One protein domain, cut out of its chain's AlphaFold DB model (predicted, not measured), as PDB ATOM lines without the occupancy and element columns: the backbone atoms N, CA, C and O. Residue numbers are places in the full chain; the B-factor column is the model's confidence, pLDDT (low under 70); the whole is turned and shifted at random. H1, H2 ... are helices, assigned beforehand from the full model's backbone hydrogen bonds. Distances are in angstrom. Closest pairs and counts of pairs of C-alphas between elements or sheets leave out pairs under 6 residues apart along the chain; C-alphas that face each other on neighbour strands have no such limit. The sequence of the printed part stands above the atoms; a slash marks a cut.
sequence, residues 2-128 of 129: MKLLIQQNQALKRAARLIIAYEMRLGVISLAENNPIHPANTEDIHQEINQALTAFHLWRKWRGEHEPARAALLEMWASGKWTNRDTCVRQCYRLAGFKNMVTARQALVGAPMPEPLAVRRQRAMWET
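This is residues 2 to 128 of the 129 residues of an uncharacterized protein of Chromobacterium haemolyticum (UniProt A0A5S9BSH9). Two long helices, H1 and H2, cross partway along their lengths; H2 leads into a small head of three short helices, H3, H4 and H5, and H6 lies beyond it at the far end of a long rod. The loop that joins H1 to H2 sticks out at the other end, where residues 23 to 44 stand free. The printed part has 127 residues with six named helices, H1 to H6 in chain order, and no named strand; the class is all helix. It is extended, with a radius of gyration of the C-alphas of 22.1 A and spans of 80 by 29 by 23 A.

H1, residues 2 to 29, touches H2, residues 42 to 65, with residues 11 to 18 alone, at a steep tilt of 47 degrees, opposite ways; their closest C-alphas, of Ala 15 and Ile 49, are 6.9 A apart. H2 and H3, residues 67 to 78, meet only through their link. H3 touches H4, residues 85 to 92, at Trp 77 and Cys 88, closest C-alphas 6.5 A apart. H5, residues 101 to 107, touches H3, about perpendicular at 88 degrees, with closest C-alphas Arg 70 and Ala 107 at 5.5 A. H5 also touches H4, closest C-alphas Val 89 and Arg 105 at 6.2 A. H6, residues 116 to 126, is close to H3 but not clearly touching, the closest C-alphas, of Ala 78 and Ala 118, being 8.0 A apart. In H1 to H6 every O i to N i+4 pair is within hydrogen-bond range.

H1 runs 39.4 A from C-alpha 2 at (46.737, -1.727, 11.316), and H2 runs 34.6 A. H3 is 16.1 A, H4 10.2 A, H5 9.8 A and H6 15.8 A long, ending at C-alpha 126 at (52.495, -32.495, 22.972).

The C-alphas farthest apart, of Asn 34 and Thr 128, are 80.1 A apart. The printed part has no cut. The link from H1 to H2 is long, with 12 residues. pLDDT is under 70 in 61 residues, among them 2 to 46 and 116 to 128.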
ATOM      1  N   MET A   2      48.143  -1.747  11.781       42.19
ATOM      2  CA  MET A   2      46.737  -1.727  11.316       42.19
ATOM      3  C   MET A   2      46.422  -0.525  10.405       42.19
ATOM      4  O   MET A   2      45.705  -0.664   9.424       42.19
ATOM      5  N   LYS A   3      47.055   0.628  10.666       50.94
ATOM      6  CA  LYS A   3      46.884   1.873   9.896       50.94
ATOM      7  C   LYS A   3      47.156   1.736   8.393       50.94
ATOM      8  O   LYS A   3      46.384   2.278   7.623       50.94
ATOM      9  N   LEU A   4      48.185   0.987   7.978       50.09
ATOM     10  CA  LEU A   4      48.572   0.894   6.562       50.09
ATOM     11  C   LEU A   4      47.595   0.023   5.757       50.09
ATOM     12  O   LEU A   4      47.172   0.397   4.672       50.09
ATOM     13  N   LEU A   5      47.188  -1.119   6.318       50.00
ATOM     14  CA  LEU A   5      46.190  -2.002   5.702       50.00
ATOM     15  C   LEU A   5      44.800  -1.357   5.689       50.00
ATOM     16  O   LEU A   5      44.078  -1.478   4.703       50.00
ATOM     17  N   ILE A   6      44.447  -0.629   6.753       61.66
ATOM     18  CA  ILE A   6      43.225   0.181   6.803       61.66
ATOM     19  C   ILE A   6      43.289   1.295   5.753       61.66
ATOM     20  O   ILE A   6      42.322   1.467   5.019       61.66
ATOM     21  N   GLN A   7      44.419   1.997   5.623       58.59
ATOM     22  CA  GLN A   7      44.614   3.033   4.606       58.59
ATOM     23  C   GLN A   7      44.509   2.473   3.190       58.59
ATOM     24  O   GLN A   7      43.838   3.079   2.367       58.59
ATOM     25  N   GLN A   8      45.089   1.305   2.899       57.75
ATOM     26  CA  GLN A   8      44.978   0.698   1.569       57.75
ATOM     27  C   GLN A   8      43.565   0.201   1.260       57.75
ATOM     28  O   GLN A   8      43.071   0.407   0.157       57.75
ATOM     29  N   ASN A   9      42.874  -0.394   2.235       69.12
ATOM     30  CA  ASN A   9      41.474  -0.780   2.071       69.12
ATOM     31  C   ASN A   9      40.574   0.456   1.875       69.12
ATOM     32  O   ASN A   9      39.684   0.446   1.031       69.12
ATOM     33  N   GLN A  10      40.836   1.545   2.605       68.94
ATOM     34  CA  GLN A  10      40.144   2.821   2.423       68.94
ATOM     35  C   GLN A  10      40.451   3.458   1.066       68.94
ATOM     36  O   GLN A  10      39.523   3.945   0.430       68.94
ATOM     37  N   ALA A  11      41.701   3.416   0.601       63.66
ATOM     38  CA  ALA A  11      42.094   3.905  -0.717       63.66
ATOM     39  C   ALA A  11      41.407   3.106  -1.832       63.66
ATOM     40  O   ALA A  11      40.816   3.699  -2.722       63.66
ATOM     41  N   LEU A  12      41.369   1.772  -1.732       67.44
ATOM     42  CA  LEU A  12      40.640   0.911  -2.670       67.44
ATOM     43  C   LEU A  12      39.129   1.181  -2.651       67.44
ATOM     44  O   LEU A  12      38.510   1.272  -3.705       67.44
ATOM     45  N   LYS A  13      38.528   1.362  -1.469       66.69
ATOM     46  CA  LYS A  13      37.105   1.726  -1.341       66.69
ATOM     47  C   LYS A  13      36.804   3.112  -1.910       66.69
ATOM     48  O   LYS A  13      35.737   3.300  -2.487       66.69
ATOM     49  N   ARG A  14      37.708   4.080  -1.738       66.38
ATOM     50  CA  ARG A  14      37.585   5.423  -2.321       66.38
ATOM     51  C   ARG A  14      37.738   5.377  -3.835       66.38
ATOM     52  O   ARG A  14      36.854   5.879  -4.511       66.38
ATOM     53  N   ALA A  15      38.750   4.684  -4.351       60.72
ATOM     54  CA  ALA A  15      38.945   4.475  -5.781       60.72
ATOM     55  C   ALA A  15      37.725   3.793  -6.422       60.72
ATOM     56  O   ALA A  15      37.214   4.283  -7.418       60.72
ATOM     57  N   ALA A  16      37.183   2.738  -5.806       62.69
ATOM     58  CA  ALA A  16      35.965   2.084  -6.288       62.69
ATOM     59  C   ALA A  16      34.751   3.033  -6.294       62.69
ATOM     60  O   ALA A  16      33.989   3.048  -7.253       62.69
ATOM     61  N   ARG A  17      34.579   3.865  -5.257       66.75
ATOM     62  CA  ARG A  17      33.513   4.884  -5.222       66.75
ATOM     63  C   ARG A  17      33.710   5.972  -6.271       66.75
ATOM     64  O   ARG A  17      32.723   6.416  -6.841       66.75
ATOM     65  N   LEU A  18      34.947   6.397  -6.513       61.88
ATOM     66  CA  LEU A  18      35.278   7.377  -7.543       61.88
ATOM     67  C   LEU A  18      35.019   6.814  -8.935       61.88
ATOM     68  O   LEU A  18      34.396   7.503  -9.727       61.88
ATOM     69  N   ILE A  19      35.393   5.560  -9.198       61.75
ATOM     70  CA  ILE A  19      35.079   4.864 -10.451       61.75
ATOM     71  C   ILE A  19      33.563   4.783 -10.639       61.75
ATOM     72  O   ILE A  19      33.071   5.236 -11.658       61.75
ATOM     73  N   ILE A  20      32.809   4.336  -9.631       60.94
ATOM     74  CA  ILE A  20      31.340   4.262  -9.700       60.94
ATOM     75  C   ILE A  20      30.711   5.649  -9.914       60.94
ATOM     76  O   ILE A  20      29.783   5.795 -10.702       60.94
ATOM     77  N   ALA A  21      31.198   6.688  -9.229       61.88
ATOM     78  CA  ALA A  21      30.702   8.053  -9.400       61.88
ATOM     79  C   ALA A  21      31.066   8.633 -10.775       61.88
ATOM     80  O   ALA A  21      30.280   9.385 -11.347       61.88
ATOM     81  N   TYR A  22      32.240   8.283 -11.298       60.34
ATOM     82  CA  TYR A  22      32.728   8.678 -12.613       60.34
ATOM     83  C   TYR A  22      31.972   7.952 -13.728       60.34
ATOM     84  O   TYR A  22      31.561   8.597 -14.682       60.34
ATOM     85  N   GLU A  23      31.687   6.659 -13.572       58.34
ATOM     86  CA  GLU A  23      30.850   5.860 -14.473       58.34
ATOM     87  C   GLU A  23      29.387   6.308 -14.432       58.34
ATOM     88  O   GLU A  23      28.775   6.462 -15.482       58.34
ATOM     89  N   MET A  24      28.828   6.608 -13.253       59.84
ATOM     90  CA  MET A  24      27.488   7.195 -13.154       59.84
ATOM     91  C   MET A  24      27.439   8.590 -13.780       59.84
ATOM     92  O   MET A  24      26.466   8.920 -14.451       59.84
ATOM     93  N   ARG A  25      28.485   9.412 -13.619       53.53
ATOM     94  CA  ARG A  25      28.560  10.723 -14.275       53.53
ATOM     95  C   ARG A  25      28.752  10.609 -15.778       53.53
ATOM     96  O   ARG A  25      28.047  11.300 -16.489       53.53
ATOM     97  N   LEU A  26      29.640   9.757 -16.282       50.22
ATOM     98  CA  LEU A  26      29.850   9.575 -17.720       50.22
ATOM     99  C   LEU A  26      28.691   8.847 -18.399       50.22
ATOM    100  O   LEU A  26      28.356   9.203 -19.517       50.22
ATOM    101  N   GLY A  27      28.028   7.904 -17.731       46.16
ATOM    102  CA  GLY A  27      26.785   7.307 -18.224       46.16
ATOM    103  C   GLY A  27      25.656   8.337 -18.348       46.16
ATOM    104  O   GLY A  27      24.868   8.272 -19.284       46.16
ATOM    105  N   VAL A  28      25.623   9.333 -17.452       46.44
ATOM    106  CA  VAL A  28      24.686  10.471 -17.499       46.44
ATOM    107  C   VAL A  28      25.136  11.567 -18.487       46.44
ATOM    108  O   VAL A  28      24.292  12.186 -19.126       46.44
ATOM    109  N   ILE A  29      26.443  11.793 -18.663       41.66
ATOM    110  CA  ILE A  29      27.023  12.805 -19.571       41.66
ATOM    111  C   ILE A  29      27.067  12.304 -21.026       41.66
ATOM    112  O   ILE A  29      26.878  13.093 -21.941       41.66
ATOM    113  N   SER A  30      27.213  10.996 -21.266       40.00
ATOM    114  CA  SER A  30      27.139  10.388 -22.606       40.00
ATOM    115  C   SER A  30      25.746  10.500 -23.242       40.00
ATOM    116  O   SER A  30      25.619  10.272 -24.441       40.00
ATOM    117  N   LEU A  31      24.714  10.839 -22.459       42.91
ATOM    118  CA  LEU A  31      23.358  11.145 -22.931       42.91
ATOM    119  C   LEU A  31      23.111  12.650 -23.135       42.91
ATOM    120  O   LEU A  31      22.072  13.025 -23.671       42.91
ATOM    121  N   ALA A  32      24.036  13.513 -22.712       42.59
ATOM    122  CA  ALA A  32      23.913  14.961 -22.810       42.59
ATOM    123  C   ALA A  32      25.111  15.522 -23.586       42.59
ATOM    124  O   ALA A  32      26.047  16.083 -23.016       42.59
ATOM    125  N   GLU A  33      25.073  15.346 -24.908       41.56
ATOM    126  CA  GLU A  33      25.894  16.123 -25.834       41.56
ATOM    127  C   GLU A  33      25.762  17.616 -25.486       41.56
ATOM    128  O   GLU A  33      24.663  18.169 -25.474       41.56
ATOM    129  N   ASN A  34      26.902  18.260 -25.224       48.81
ATOM    130  CA  ASN A  34      27.072  19.686 -24.916       48.81
ATOM    131  C   ASN A  34      26.746  20.105 -23.471       48.81
ATOM    132  O   ASN A  34      25.678  20.643 -23.186       48.81
ATOM    133  N   ASN A  35      27.718  19.994 -22.556       41.78
ATOM    134  CA  ASN A  35      27.670  20.770 -21.312       41.78
ATOM    135  C   ASN A  35      29.065  21.304 -20.912       41.78
ATOM    136  O   ASN A  35      29.959  20.502 -20.641       41.78
ATOM    137  N   PRO A  36      29.289  22.636 -20.860       48.03
ATOM    138  CA  PRO A  36      30.605  23.248 -20.635       48.03
ATOM    139  C   PRO A  36      31.022  23.330 -19.153       48.03
ATOM    140  O   PRO A  36      31.933  24.074 -18.798       48.03
ATOM    141  N   ILE A  37      30.383  22.571 -18.261       49.88
ATOM    142  CA  ILE A  37      30.670  22.591 -16.822       49.88
ATOM    143  C   ILE A  37      31.650  21.457 -16.492       49.88
ATOM    144  O   ILE A  37      31.281  20.446 -15.897       49.88
ATOM    145  N   HIS A  38      32.913  21.608 -16.891       49.53
ATOM    146  CA  HIS A  38      34.000  20.786 -16.352       49.53
ATOM    147  C   HIS A  38      34.479  21.408 -15.034       49.53
ATOM    148  O   HIS A  38      35.073  22.486 -15.065       49.53
ATOM    149  N   PRO A  39      34.233  20.797 -13.858       49.50
ATOM    150  CA  PRO A  39      34.702  21.374 -12.613       49.50
ATOM    151  C   PRO A  39      36.183  21.039 -12.413       49.50
ATOM    152  O   PRO A  39      36.640  19.962 -12.793       49.50
ATOM    153  N   ALA A  40      36.891  21.944 -11.742       48.91
ATOM    154  CA  ALA A  40      38.309  21.940 -11.369       48.91
ATOM    155  C   ALA A  40      38.820  20.729 -10.535       48.91
ATOM    156  O   ALA A  40      39.864  20.820  -9.905       48.91
ATOM    157  N   ASN A  41      38.096  19.604 -10.522       53.47
ATOM    158  CA  ASN A  41      38.321  18.409  -9.697       53.47
ATOM    159  C   ASN A  41      38.899  17.213 -10.475       53.47
ATOM    160  O   ASN A  41      39.076  16.136  -9.907       53.47
ATOM    161  N   THR A  42      39.133  17.350 -11.781       59.75
ATOM    162  CA  THR A  42      39.683  16.269 -12.613       59.75
ATOM    163  C   THR A  42      41.114  15.933 -12.195       59.75
ATOM    164  O   THR A  42      41.452  14.757 -12.102       59.75
ATOM    165  N   GLU A  43      41.923  16.946 -11.873       61.53
ATOM    166  CA  GLU A  43      43.331  16.772 -11.494       61.53
ATOM    167  C   GLU A  43      43.481  15.990 -10.180       61.53
ATOM    168  O   GLU A  43      44.239  15.026 -10.129       61.53
ATOM    169  N   ASP A  44      42.686  16.317  -9.156       59.59
ATOM    170  CA  ASP A  44      42.697  15.613  -7.865       59.59
ATOM    171  C   ASP A  44      42.295  14.136  -8.016       59.59
ATOM    172  O   ASP A  44      42.912  13.241  -7.436       59.59
ATOM    173  N   ILE A  45      41.290  13.856  -8.854       59.72
ATOM    174  CA  ILE A  45      40.858  12.484  -9.156       59.72
ATOM    175  C   ILE A  45      41.957  11.733  -9.919       59.72
ATOM    176  O   ILE A  45      42.272  10.589  -9.577       59.72
ATOM    177  N   HIS A  46      42.576  12.360 -10.921       64.81
ATOM    178  CA  HIS A  46      43.699  11.769 -11.652       64.81
ATOM    179  C   HIS A  46      44.899  11.507 -10.736       64.81
ATOM    180  O   HIS A  46      45.532  10.451 -10.833       64.81
ATOM    181  N   GLN A  47      45.185  12.415  -9.805       71.62
ATOM    182  CA  GLN A  47      46.248  12.254  -8.824       71.62
ATOM    183  C   GLN A  47      45.973  11.071  -7.887       71.62
ATOM    184  O   GLN A  47      46.862  10.237  -7.691       71.62
ATOM    185  N   GLU A  48      44.755  10.938  -7.351       66.19
ATOM    186  CA  GLU A  48      44.380   9.791  -6.512       66.19
ATOM    187  C   GLU A  48      44.480   8.460  -7.279       66.19
ATOM    188  O   GLU A  48      45.009   7.476  -6.747       66.19
ATOM    189  N   ILE A  49      44.049   8.424  -8.546       69.06
ATOM    190  CA  ILE A  49      44.173   7.239  -9.412       69.06
ATOM    191  C   ILE A  49      45.649   6.865  -9.613       69.06
ATOM    192  O   ILE A  49      46.027   5.707  -9.427       69.06
ATOM    193  N   ASN A  50      46.506   7.836  -9.929       72.00
ATOM    194  CA  ASN A  50      47.935   7.606 -10.147       72.00
ATOM    195  C   ASN A  50      48.653   7.138  -8.872       72.00
ATOM    196  O   ASN A  50      49.524   6.260  -8.926       72.00
ATOM    197  N   GLN A  51      48.266   7.665  -7.709       74.25
ATOM    198  CA  GLN A  51      48.775   7.200  -6.417       74.25
ATOM    199  C   GLN A  51      48.353   5.752  -6.138       74.25
ATOM    200  O   GLN A  51      49.184   4.935  -5.725       74.25
ATOM    201  N   ALA A  52      47.092   5.402  -6.407       66.06
ATOM    202  CA  ALA A  52      46.588   4.043  -6.237       66.06
ATOM    203  C   ALA A  52      47.289   3.044  -7.175       66.06
ATOM    204  O   ALA A  52      47.712   1.975  -6.728       66.06
ATOM    205  N   LEU A  53      47.481   3.409  -8.447       72.31
ATOM    206  CA  LEU A  53      48.212   2.600  -9.426       72.31
ATOM    207  C   LEU A  53      49.664   2.379  -8.999       72.31
ATOM    208  O   LEU A  53      50.153   1.250  -9.020       72.31
ATOM    209  N   THR A  54      50.339   3.434  -8.542       75.50
ATOM    210  CA  THR A  54      51.721   3.348  -8.053       75.50
ATOM    211  C   THR A  54      51.822   2.417  -6.844       75.50
ATOM    212  O   THR A  54      52.672   1.524  -6.812       75.50
ATOM    213  N   ALA A  55      50.919   2.561  -5.870       72.06
ATOM    214  CA  ALA A  55      50.862   1.686  -4.703       72.06
ATOM    215  C   ALA A  55      50.623   0.217  -5.094       72.06
ATOM    216  O   ALA A  55      51.257  -0.684  -4.538       72.06
ATOM    217  N   PHE A  56      49.757  -0.031  -6.080       72.88
ATOM    218  CA  PHE A  56      49.501  -1.370  -6.603       72.88
ATOM    219  C   PHE A  56      50.719  -1.958  -7.326       72.88
ATOM    220  O   PHE A  56      51.077  -3.112  -7.083       72.88
ATOM    221  N   HIS A  57      51.402  -1.177  -8.166       73.69
ATOM    222  CA  HIS A  57      52.624  -1.609  -8.845       73.69
ATOM    223  C   HIS A  57      53.733  -1.979  -7.860       73.69
ATOM    224  O   HIS A  57      54.344  -3.042  -7.995       73.69
ATOM    225  N   LEU A  58      53.956  -1.147  -6.841       75.75
ATOM    226  CA  LEU A  58      54.929  -1.423  -5.786       75.75
ATOM    227  C   LEU A  58      54.565  -2.689  -5.005       75.75
ATOM    228  O   LEU A  58      55.431  -3.527  -4.761       75.75
ATOM    229  N   TRP A  59      53.283  -2.876  -4.677       77.25
ATOM    230  CA  TRP A  59      52.811  -4.100  -4.030       77.25
ATOM    231  C   TRP A  59      53.009  -5.341  -4.909       77.25
ATOM    232  O   TRP A  59      53.466  -6.371  -4.415       77.25
ATOM    233  N   ARG A  60      52.712  -5.256  -6.212       74.12
ATOM    234  CA  ARG A  60      52.888  -6.367  -7.161       74.12
ATOM    235  C   ARG A  60      54.360  -6.747  -7.308       74.12
ATOM    236  O   ARG A  60      54.675  -7.935  -7.280       74.12
ATOM    237  N   LYS A  61      55.247  -5.756  -7.425       76.81
ATOM    238  CA  LYS A  61      56.700  -5.964  -7.478       76.81
ATOM    239  C   LYS A  61      57.204  -6.627  -6.197       76.81
ATOM    240  O   LYS A  61      57.833  -7.676  -6.270       76.81
ATOM    241  N   TRP A  62      56.825  -6.085  -5.040       83.19
ATOM    242  CA  TRP A  62      57.139  -6.665  -3.734       83.19
ATOM    243  C   TRP A  62      56.664  -8.120  -3.622       83.19
ATOM    244  O   TRP A  62      57.408  -8.994  -3.184       83.19
ATOM    245  N   ARG A  63      55.434  -8.411  -4.067       74.88
ATOM    246  CA  ARG A  63      54.882  -9.773  -4.087       74.88
ATOM    247  C   ARG A  63      55.714 -10.724  -4.935       74.88
ATOM    248  O   ARG A  63      55.864 -11.859  -4.511       74.88
ATOM    249  N   GLY A  64      56.221 -10.277  -6.084       77.56
ATOM    250  CA  GLY A  64      57.106 -11.073  -6.938       77.56
ATOM    251  C   GLY A  64      58.471 -11.327  -6.296       77.56
ATOM    252  O   GLY A  64      58.910 -12.468  -6.229       77.56
ATOM    253  N   GLU A  65      59.108 -10.289  -5.752       84.81
ATOM    254  CA  GLU A  65      60.420 -10.393  -5.089       84.81
ATOM    255  C   GLU A  65      60.401 -11.308  -3.856       84.81
ATOM    256  O   GLU A  65      61.392 -11.963  -3.539       84.81
ATOM    257  N   HIS A  66      59.268 -11.360  -3.156       85.56
ATOM    258  CA  HIS A  66      59.101 -12.139  -1.932       85.56
ATOM    259  C   HIS A  66      58.242 -13.392  -2.108       85.56
ATOM    260  O   HIS A  66      57.887 -14.011  -1.106       85.56
ATOM    261  N   GLU A  67      57.893 -13.774  -3.338       86.19
ATOM    262  CA  GLU A  67      56.988 -14.897  -3.610       86.19
ATOM    263  C   GLU A  67      57.487 -16.216  -2.987       86.19
ATOM    264  O   GLU A  67      56.741 -16.777  -2.176       86.19
ATOM    265  N   PRO A  68      58.758 -16.634  -3.184       88.00
ATOM    266  CA  PRO A  68      59.242 -17.903  -2.637       88.00
ATOM    267  C   PRO A  68      59.276 -17.891  -1.107       88.00
ATOM    268  O   PRO A  68      58.862 -18.839  -0.440       88.00
ATOM    269  N   ALA A  69      59.712 -16.766  -0.533       88.94
ATOM    270  CA  ALA A  69      59.758 -16.573   0.911       88.94
ATOM    271  C   ALA A  69      58.354 -16.593   1.531       88.94
ATOM    272  O   ALA A  69      58.117 -17.154   2.603       88.94
ATOM    273  N   ARG A  70      57.386 -15.993   0.836       88.19
ATOM    274  CA  ARG A  70      55.984 -15.996   1.237       88.19
ATOM    275  C   ARG A  70      55.380 -17.394   1.146       88.19
ATOM    276  O   ARG A  70      54.636 -17.748   2.056       88.19
ATOM    277  N   ALA A  71      55.674 -18.163   0.098       87.56
ATOM    278  CA  ALA A  71      55.211 -19.540  -0.044       87.56
ATOM    279  C   ALA A  71      55.710 -20.409   1.122       87.56
ATOM    280  O   ALA A  71      54.894 -20.985   1.840       87.56
ATOM    281  N   ALA A  72      57.014 -20.369   1.415       89.88
ATOM    282  CA  ALA A  72      57.600 -21.095   2.543       89.88
ATOM    283  C   ALA A  72      56.968 -20.698   3.890       89.88
ATOM    284  O   ALA A  72      56.636 -21.548   4.716       89.88
ATOM    285  N   LEU A  73      56.744 -19.398   4.118       88.62
ATOM    286  CA  LEU A  73      56.101 -18.926   5.348       88.62
ATOM    287  C   LEU A  73      54.634 -19.373   5.455       88.62
ATOM    288  O   LEU A  73      54.159 -19.647   6.557       88.62
ATOM    289  N   LEU A  74      53.913 -19.451   4.333       88.38
ATOM    290  CA  LEU A  74      52.538 -19.949   4.292       88.38
ATOM    291  C   LEU A  74      52.462 -21.450   4.563       88.38
ATOM    292  O   LEU A  74      51.557 -21.864   5.278       88.38
ATOM    293  N   GLU A  75      53.405 -22.247   4.066       88.38
ATOM    294  CA  GLU A  75      53.495 -23.675   4.393       88.38
ATOM    295  C   GLU A  75      53.788 -23.889   5.882       88.38
ATOM    296  O   GLU A  75      53.102 -24.660   6.558       88.38
ATOM    297  N   MET A  76      54.746 -23.136   6.434       87.62
ATOM    298  CA  MET A  76      55.038 -23.161   7.870       87.62
ATOM    299  C   MET A  76      53.806 -22.768   8.694       87.62
ATOM    300  O   MET A  76      53.518 -23.401   9.709       87.62
ATOM    301  N   TRP A  77      53.047 -21.766   8.256       87.94
ATOM    302  CA  TRP A  77      51.784 -21.385   8.889       87.94
ATOM    303  C   TRP A  77      50.714 -22.483   8.772       87.94
ATOM    304  O   TRP A  77      50.068 -22.819   9.766       87.94
ATOM    305  N   ALA A  78      50.571 -23.090   7.593       86.31
ATOM    306  CA  ALA A  78      49.614 -24.160   7.314       86.31
ATOM    307  C   ALA A  78      49.891 -25.448   8.105       86.31
ATOM    308  O   ALA A  78      48.962 -26.215   8.350       86.31
ATOM    309  N   SER A  79      51.126 -25.654   8.586       85.06
ATOM    310  CA  SER A  79      51.485 -26.775   9.472       85.06
ATOM    311  C   SER A  79      50.657 -26.850  10.763       85.06
ATOM    312  O   SER A  79      50.668 -27.871  11.451       85.06
ATOM    313  N   GLY A  80      49.979 -25.758  11.136       82.62
ATOM    314  CA  GLY A  80      49.171 -25.685  12.350       82.62
ATOM    315  C   GLY A  80      49.990 -25.587  13.636       82.62
ATOM    316  O   GLY A  80      49.403 -25.593  14.715       82.62
ATOM    317  N   LYS A  81      51.324 -25.442  13.542       82.94
ATOM    318  CA  LYS A  81      52.206 -25.324  14.715       82.94
ATOM    319  C   LYS A  81      51.946 -24.095  15.569       82.94
ATOM    320  O   LYS A  81      52.179 -24.103  16.776       82.94
ATOM    321  N   TRP A  82      51.441 -23.038  14.950       85.12
ATOM    322  CA  TRP A  82      51.121 -21.801  15.636       85.12
ATOM    323  C   TRP A  82      49.657 -21.452  15.418       85.12
ATOM    324  O   TRP A  82      49.168 -21.422  14.295       85.12
ATOM    325  N   THR A  83      48.974 -21.115  16.506       80.62
ATOM    326  CA  THR A  83      47.602 -20.587  16.478       80.62
ATOM    327  C   THR A  83      47.572 -19.066  16.298       80.62
ATOM    328  O   THR A  83      46.549 -18.503  15.914       80.62
ATOM    329  N   ASN A  84      48.703 -18.392  16.542       84.56
ATOM    330  CA  ASN A  84      48.877 -16.951  16.387       84.56
ATOM    331  C   ASN A  84      49.894 -16.646  15.276       84.56
ATOM    332  O   ASN A  84      51.046 -17.089  15.334       84.56
ATOM    333  N   ARG A  85      49.477 -15.839  14.291       83.94
ATOM    334  CA  ARG A  85      50.323 -15.413  13.164       83.94
ATOM    335  C   ARG A  85      51.585 -14.687  13.622       83.94
ATOM    336  O   ARG A  85      52.636 -14.888  13.029       83.94
ATOM    337  N   ASP A  86      51.512 -13.865  14.666       87.75
ATOM    338  CA  ASP A  86      52.675 -13.114  15.142       87.75
ATOM    339  C   ASP A  86      53.749 -14.042  15.723       87.75
ATOM    340  O   ASP A  86      54.935 -13.867  15.450       87.75
ATOM    341  N   THR A  87      53.332 -15.081  16.453       88.00
ATOM    342  CA  THR A  87      54.239 -16.111  16.968       88.00
ATOM    343  C   THR A  87      54.877 -16.903  15.829       88.00
ATOM    344  O   THR A  87      56.089 -17.105  15.849       88.00
ATOM    345  N   CYS A  88      54.095 -17.279  14.809       87.62
ATOM    346  CA  CYS A  88      54.620 -17.914  13.599       87.62
ATOM    347  C   CYS A  88      55.681 -17.033  12.929       87.62
ATOM    348  O   CYS A  88      56.800 -17.482  12.709       87.62
ATOM    349  N   VAL A  89      55.393 -15.746  12.697       90.69
ATOM    350  CA  VAL A  89      56.359 -14.822  12.081       90.69
ATOM    351  C   VAL A  89      57.644 -14.729  12.895       90.69
ATOM    352  O   VAL A  89      58.724 -14.864  12.325       90.69
ATOM    353  N   ARG A  90      57.561 -14.507  14.212       91.81
ATOM    354  CA  ARG A  90      58.762 -14.370  15.056       91.81
ATOM    355  C   ARG A  90      59.672 -15.597  14.964       91.81
ATOM    356  O   ARG A  90      60.887 -15.435  14.960       91.81
ATOM    357  N   GLN A  91      59.083 -16.788  14.871       91.62
ATOM    358  CA  GLN A  91      59.807 -18.060  14.832       91.62
ATOM    359  C   GLN A  91      60.286 -18.437  13.420       91.62
ATOM    360  O   GLN A  91      61.329 -19.066  13.271       91.62
ATOM    361  N   CYS A  92      59.561 -18.034  12.374       90.31
ATOM    362  CA  CYS A  92      59.771 -18.538  11.016       90.31
ATOM    363  C   CYS A  92      60.380 -17.532  10.043       90.31
ATOM    364  O   CYS A  92      60.865 -17.952   8.998       90.31
ATOM    365  N   TYR A  93      60.371 -16.223  10.327       91.06
ATOM    366  CA  TYR A  93      60.660 -15.229   9.283       91.06
ATOM    367  C   TYR A  93      62.038 -15.397   8.632       91.06
ATOM    368  O   TYR A  93      62.139 -15.301   7.413       91.06
ATOM    369  N   ARG A  94      63.084 -15.695   9.418       92.19
ATOM    370  CA  ARG A  94      64.435 -15.932   8.882       92.19
ATOM    371  C   ARG A  94      64.516 -17.233   8.094       92.19
ATOM    372  O   ARG A  94      65.148 -17.254   7.047       92.19
ATOM    373  N   LEU A  95      63.856 -18.287   8.580       91.31
ATOM    374  CA  LEU A  95      63.815 -19.599   7.923       91.31
ATOM    375  C   LEU A  95      63.093 -19.528   6.578       91.31
ATOM    376  O   LEU A  95      63.523 -20.139   5.611       91.31
ATOM    377  N   ALA A  96      62.036 -18.723   6.503       88.88
ATOM    378  CA  ALA A  96      61.331 -18.430   5.268       88.88
ATOM    379  C   ALA A  96      62.093 -17.452   4.348       88.88
ATOM    380  O   ALA A  96      61.598 -17.124   3.282       88.88
ATOM    381  N   GLY A  97      63.272 -16.949   4.732       89.25
ATOM    382  CA  GLY A  97      64.093 -16.073   3.887       89.25
ATOM    383  C   GLY A  97      63.782 -14.573   3.984       89.25
ATOM    384  O   GLY A  97      64.307 -13.779   3.203       89.25
ATOM    385  N   PHE A  98      62.969 -14.132   4.949       90.12
ATOM    386  CA  PHE A  98      62.757 -12.705   5.196       90.12
ATOM    387  C   PHE A  98      63.892 -12.097   6.029       90.12
ATOM    388  O   PHE A  98      64.281 -12.614   7.075       90.12
ATOM    389  N   LYS A  99      64.357 -10.909   5.623       88.25
ATOM    390  CA  LYS A  99      65.379 -10.142   6.362       88.25
ATOM    391  C   LYS A  99      64.840  -9.501   7.645       88.25
ATOM    392  O   LYS A  99      65.595  -9.255   8.580       88.25
ATOM    393  N   ASN A 100      63.539  -9.221   7.708       88.00
ATOM    394  CA  ASN A 100      62.915  -8.577   8.860       88.00
ATOM    395  C   ASN A 100      61.481  -9.086   9.101       88.00
ATOM    396  O   ASN A 100      60.803  -9.570   8.193       88.00
ATOM    397  N   MET A 101      61.011  -8.934  10.341       86.69
ATOM    398  CA  MET A 101      59.679  -9.385  10.761       86.69
ATOM    399  C   MET A 101      58.537  -8.553  10.167       86.69
ATOM    400  O   MET A 101      57.421  -9.049  10.049       86.69
ATOM    401  N   VAL A 102      58.774  -7.288   9.810       86.00
ATOM    402  CA  VAL A 102      57.733  -6.397   9.271       86.00
ATOM    403  C   VAL A 102      57.266  -6.900   7.904       86.00
ATOM    404  O   VAL A 102      56.066  -7.058   7.686       86.00
ATOM    405  N   THR A 103      58.213  -7.233   7.030       83.94
ATOM    406  CA  THR A 103      57.971  -7.803   5.702       83.94
ATOM    407  C   THR A 103      57.334  -9.193   5.798       83.94
ATOM    408  O   THR A 103      56.368  -9.486   5.099       83.94
ATOM    409  N   ALA A 104      57.787 -10.029   6.736       83.44
ATOM    410  CA  ALA A 104      57.193 -11.347   6.961       83.44
ATOM    411  C   ALA A 104      55.751 -11.277   7.497       83.44
ATOM    412  O   ALA A 104      54.892 -12.052   7.079       83.44
ATOM    413  N   ARG A 105      55.439 -10.307   8.372       85.19
ATOM    414  CA  ARG A 105      54.053 -10.057   8.804       85.19
ATOM    415  C   ARG A 105      53.160  -9.719   7.620       85.19
ATOM    416  O   ARG A 105      52.064 -10.259   7.547       85.19
ATOM    417  N   GLN A 106      53.624  -8.870   6.699       82.44
ATOM    418  CA  GLN A 106      52.873  -8.521   5.487       82.44
ATOM    419  C   GLN A 106      52.586  -9.751   4.616       82.44
ATOM    420  O   GLN A 106      51.485  -9.874   4.087       82.44
ATOM    421  N   ALA A 107      53.530 -10.690   4.526       83.88
ATOM    422  CA  ALA A 107      53.371 -11.912   3.742       83.88
ATOM    423  C   ALA A 107      52.251 -12.841   4.259       83.88
ATOM    424  O   ALA A 107      51.606 -13.509   3.447       83.88
ATOM    425  N   LEU A 108      51.981 -12.831   5.575       79.88
ATOM    426  CA  LEU A 108      50.926 -13.622   6.231       79.88
ATOM    427  C   LEU A 108      49.572 -12.904   6.373       79.88
ATOM    428  O   LEU A 108      48.608 -13.490   6.878       79.88
ATOM    429  N   VAL A 109      49.451 -11.648   5.936       81.06
ATOM    430  CA  VAL A 109      48.159 -10.943   5.945       81.06
ATOM    431  C   VAL A 109      47.182 -11.643   4.997       81.06
ATOM    432  O   VAL A 109      47.509 -11.929   3.849       81.06
ATOM    433  N   GLY A 110      45.969 -11.916   5.486       72.50
ATOM    434  CA  GLY A 110      44.917 -12.583   4.710       72.50
ATOM    435  C   GLY A 110      45.080 -14.101   4.569       72.50
ATOM    436  O   GLY A 110      44.210 -14.730   3.980       72.50
ATOM    437  N   ALA A 111      46.139 -14.703   5.127       78.69
ATOM    438  CA  ALA A 111      46.300 -16.156   5.132       78.69
ATOM    439  C   ALA A 111      45.164 -16.820   5.937       78.69
ATOM    440  O   ALA A 111      44.928 -16.397   7.073       78.69
ATOM    441  N   PRO A 112      44.465 -17.840   5.414       78.19
ATOM    442  CA  PRO A 112      43.426 -18.532   6.175       78.19
ATOM    443  C   PRO A 112      44.016 -19.147   7.451       78.19
ATOM    444  O   PRO A 112      45.220 -19.389   7.546       78.19
ATOM    445  N   MET A 113      43.183 -19.342   8.472       77.00
ATOM    446  CA  MET A 113      43.621 -20.025   9.690       77.00
ATOM    447  C   MET A 113      43.955 -21.487   9.342       77.00
ATOM    448  O   MET A 113      43.236 -22.062   8.523       77.00
ATOM    449  N   PRO A 114      45.037 -22.075   9.886       76.56
ATOM    450  CA  PRO A 114      45.393 -23.453   9.580       76.56
ATOM    451  C   PRO A 114      44.259 -24.394   9.992       76.56
ATOM    452  O   PRO A 114      43.582 -24.161  10.996       76.56
ATOM    453  N   GLU A 115      44.062 -25.441   9.192       70.75
ATOM    454  CA  GLU A 115      43.017 -26.454   9.359       70.75
ATOM    455  C   GLU A 115      42.909 -26.935  10.824       70.75
ATOM    456  O   GLU A 115      43.928 -27.299  11.430       70.75
ATOM    457  N   PRO A 116      41.697 -27.002  11.416       62.34
ATOM    458  CA  PRO A 116      41.499 -27.398  12.814       62.34
ATOM    459  C   PRO A 116      42.093 -28.771  13.153       62.34
ATOM    460  O   PRO A 116      42.501 -29.010  14.291       62.34
ATOM    461  N   LEU A 117      42.165 -29.673  12.169       58.03
ATOM    462  CA  LEU A 117      42.768 -30.997  12.314       58.03
ATOM    463  C   LEU A 117      44.291 -30.932  12.487       58.03
ATOM    464  O   LEU A 117      44.832 -31.695  13.288       58.03
ATOM    465  N   ALA A 118      44.978 -30.007  11.812       56.06
ATOM    466  CA  ALA A 118      46.415 -29.792  11.990       56.06
ATOM    467  C   ALA A 118      46.719 -29.233  13.390       56.06
ATOM    468  O   ALA A 118      47.645 -29.689  14.060       56.06
ATOM    469  N   VAL A 119      45.870 -28.322  13.879       56.75
ATOM    470  CA  VAL A 119      45.974 -27.750  15.232       56.75
ATOM    471  C   VAL A 119      45.675 -28.797  16.320       56.75
ATOM    472  O   VAL A 119      46.379 -28.854  17.329       56.75
ATOM    473  N   ARG A 120      44.668 -29.665  16.123       58.53
ATOM    474  CA  ARG A 120      44.330 -30.753  17.066       58.53
ATOM    475  C   ARG A 120      45.386 -31.857  17.111       58.53
ATOM    476  O   ARG A 120      45.732 -32.287  18.207       58.53
ATOM    477  N   ARG A 121      45.920 -32.292  15.959       57.59
ATOM    478  CA  ARG A 121      46.993 -33.307  15.908       57.59
ATOM    479  C   ARG A 121      48.229 -32.860  16.675       57.59
ATOM    480  O   ARG A 121      48.845 -33.683  17.335       57.59
ATOM    481  N   GLN A 122      48.572 -31.572  16.623       59.50
ATOM    482  CA  GLN A 122      49.690 -31.072  17.412       59.50
ATOM    483  C   GLN A 122      49.389 -31.015  18.906       59.50
ATOM    484  O   GLN A 122      50.208 -31.506  19.665       59.50
ATOM    485  N   ARG A 123      48.231 -30.513  19.358       57.94
ATOM    486  CA  ARG A 123      47.912 -30.568  20.802       57.94
ATOM    487  C   ARG A 123      48.005 -31.990  21.359       57.94
ATOM    488  O   ARG A 123      48.667 -32.189  22.365       57.94
ATOM    489  N   ALA A 124      47.473 -32.974  20.634       58.41
ATOM    490  CA  ALA A 124      47.548 -34.377  21.036       58.41
ATOM    491  C   ALA A 124      48.988 -34.934  21.104       58.41
ATOM    492  O   ALA A 124      49.269 -35.783  21.937       58.41
ATOM    493  N   MET A 125      49.904 -34.459  20.252       55.38
ATOM    494  CA  MET A 125      51.301 -34.923  20.206       55.38
ATOM    495  C   MET A 125      52.186 -34.319  21.312       55.38
ATOM    496  O   MET A 125      53.247 -34.853  21.602       55.38
ATOM    497  N   TRP A 126      51.776 -33.185  21.891       53.94
ATOM    498  CA  TRP A 126      52.495 -32.495  22.972       53.94
ATOM    499  C   TRP A 126      51.850 -32.731  24.350       53.94
ATOM    500  O   TRP A 126      52.410 -32.318  25.360       53.94
ATOM    501  N   GLU A 127      50.680 -33.377  24.390       52.47
ATOM    502  CA  GLU A 127      49.970 -33.793  25.610       52.47
ATOM    503  C   GLU A 127      50.267 -35.251  26.018       52.47
ATOM    504  O   GLU A 127      49.797 -35.696  27.063       52.47
ATOM    505  N   THR A 128      51.054 -36.001  25.241       39.84
ATOM    506  CA  THR A 128      51.593 -37.300  25.677       39.84
ATOM    507  C   THR A 128      52.830 -37.091  26.566       39.84
ATOM    508  O   THR A 128      53.776 -36.467  26.081       39.84
TER     509      THR A 128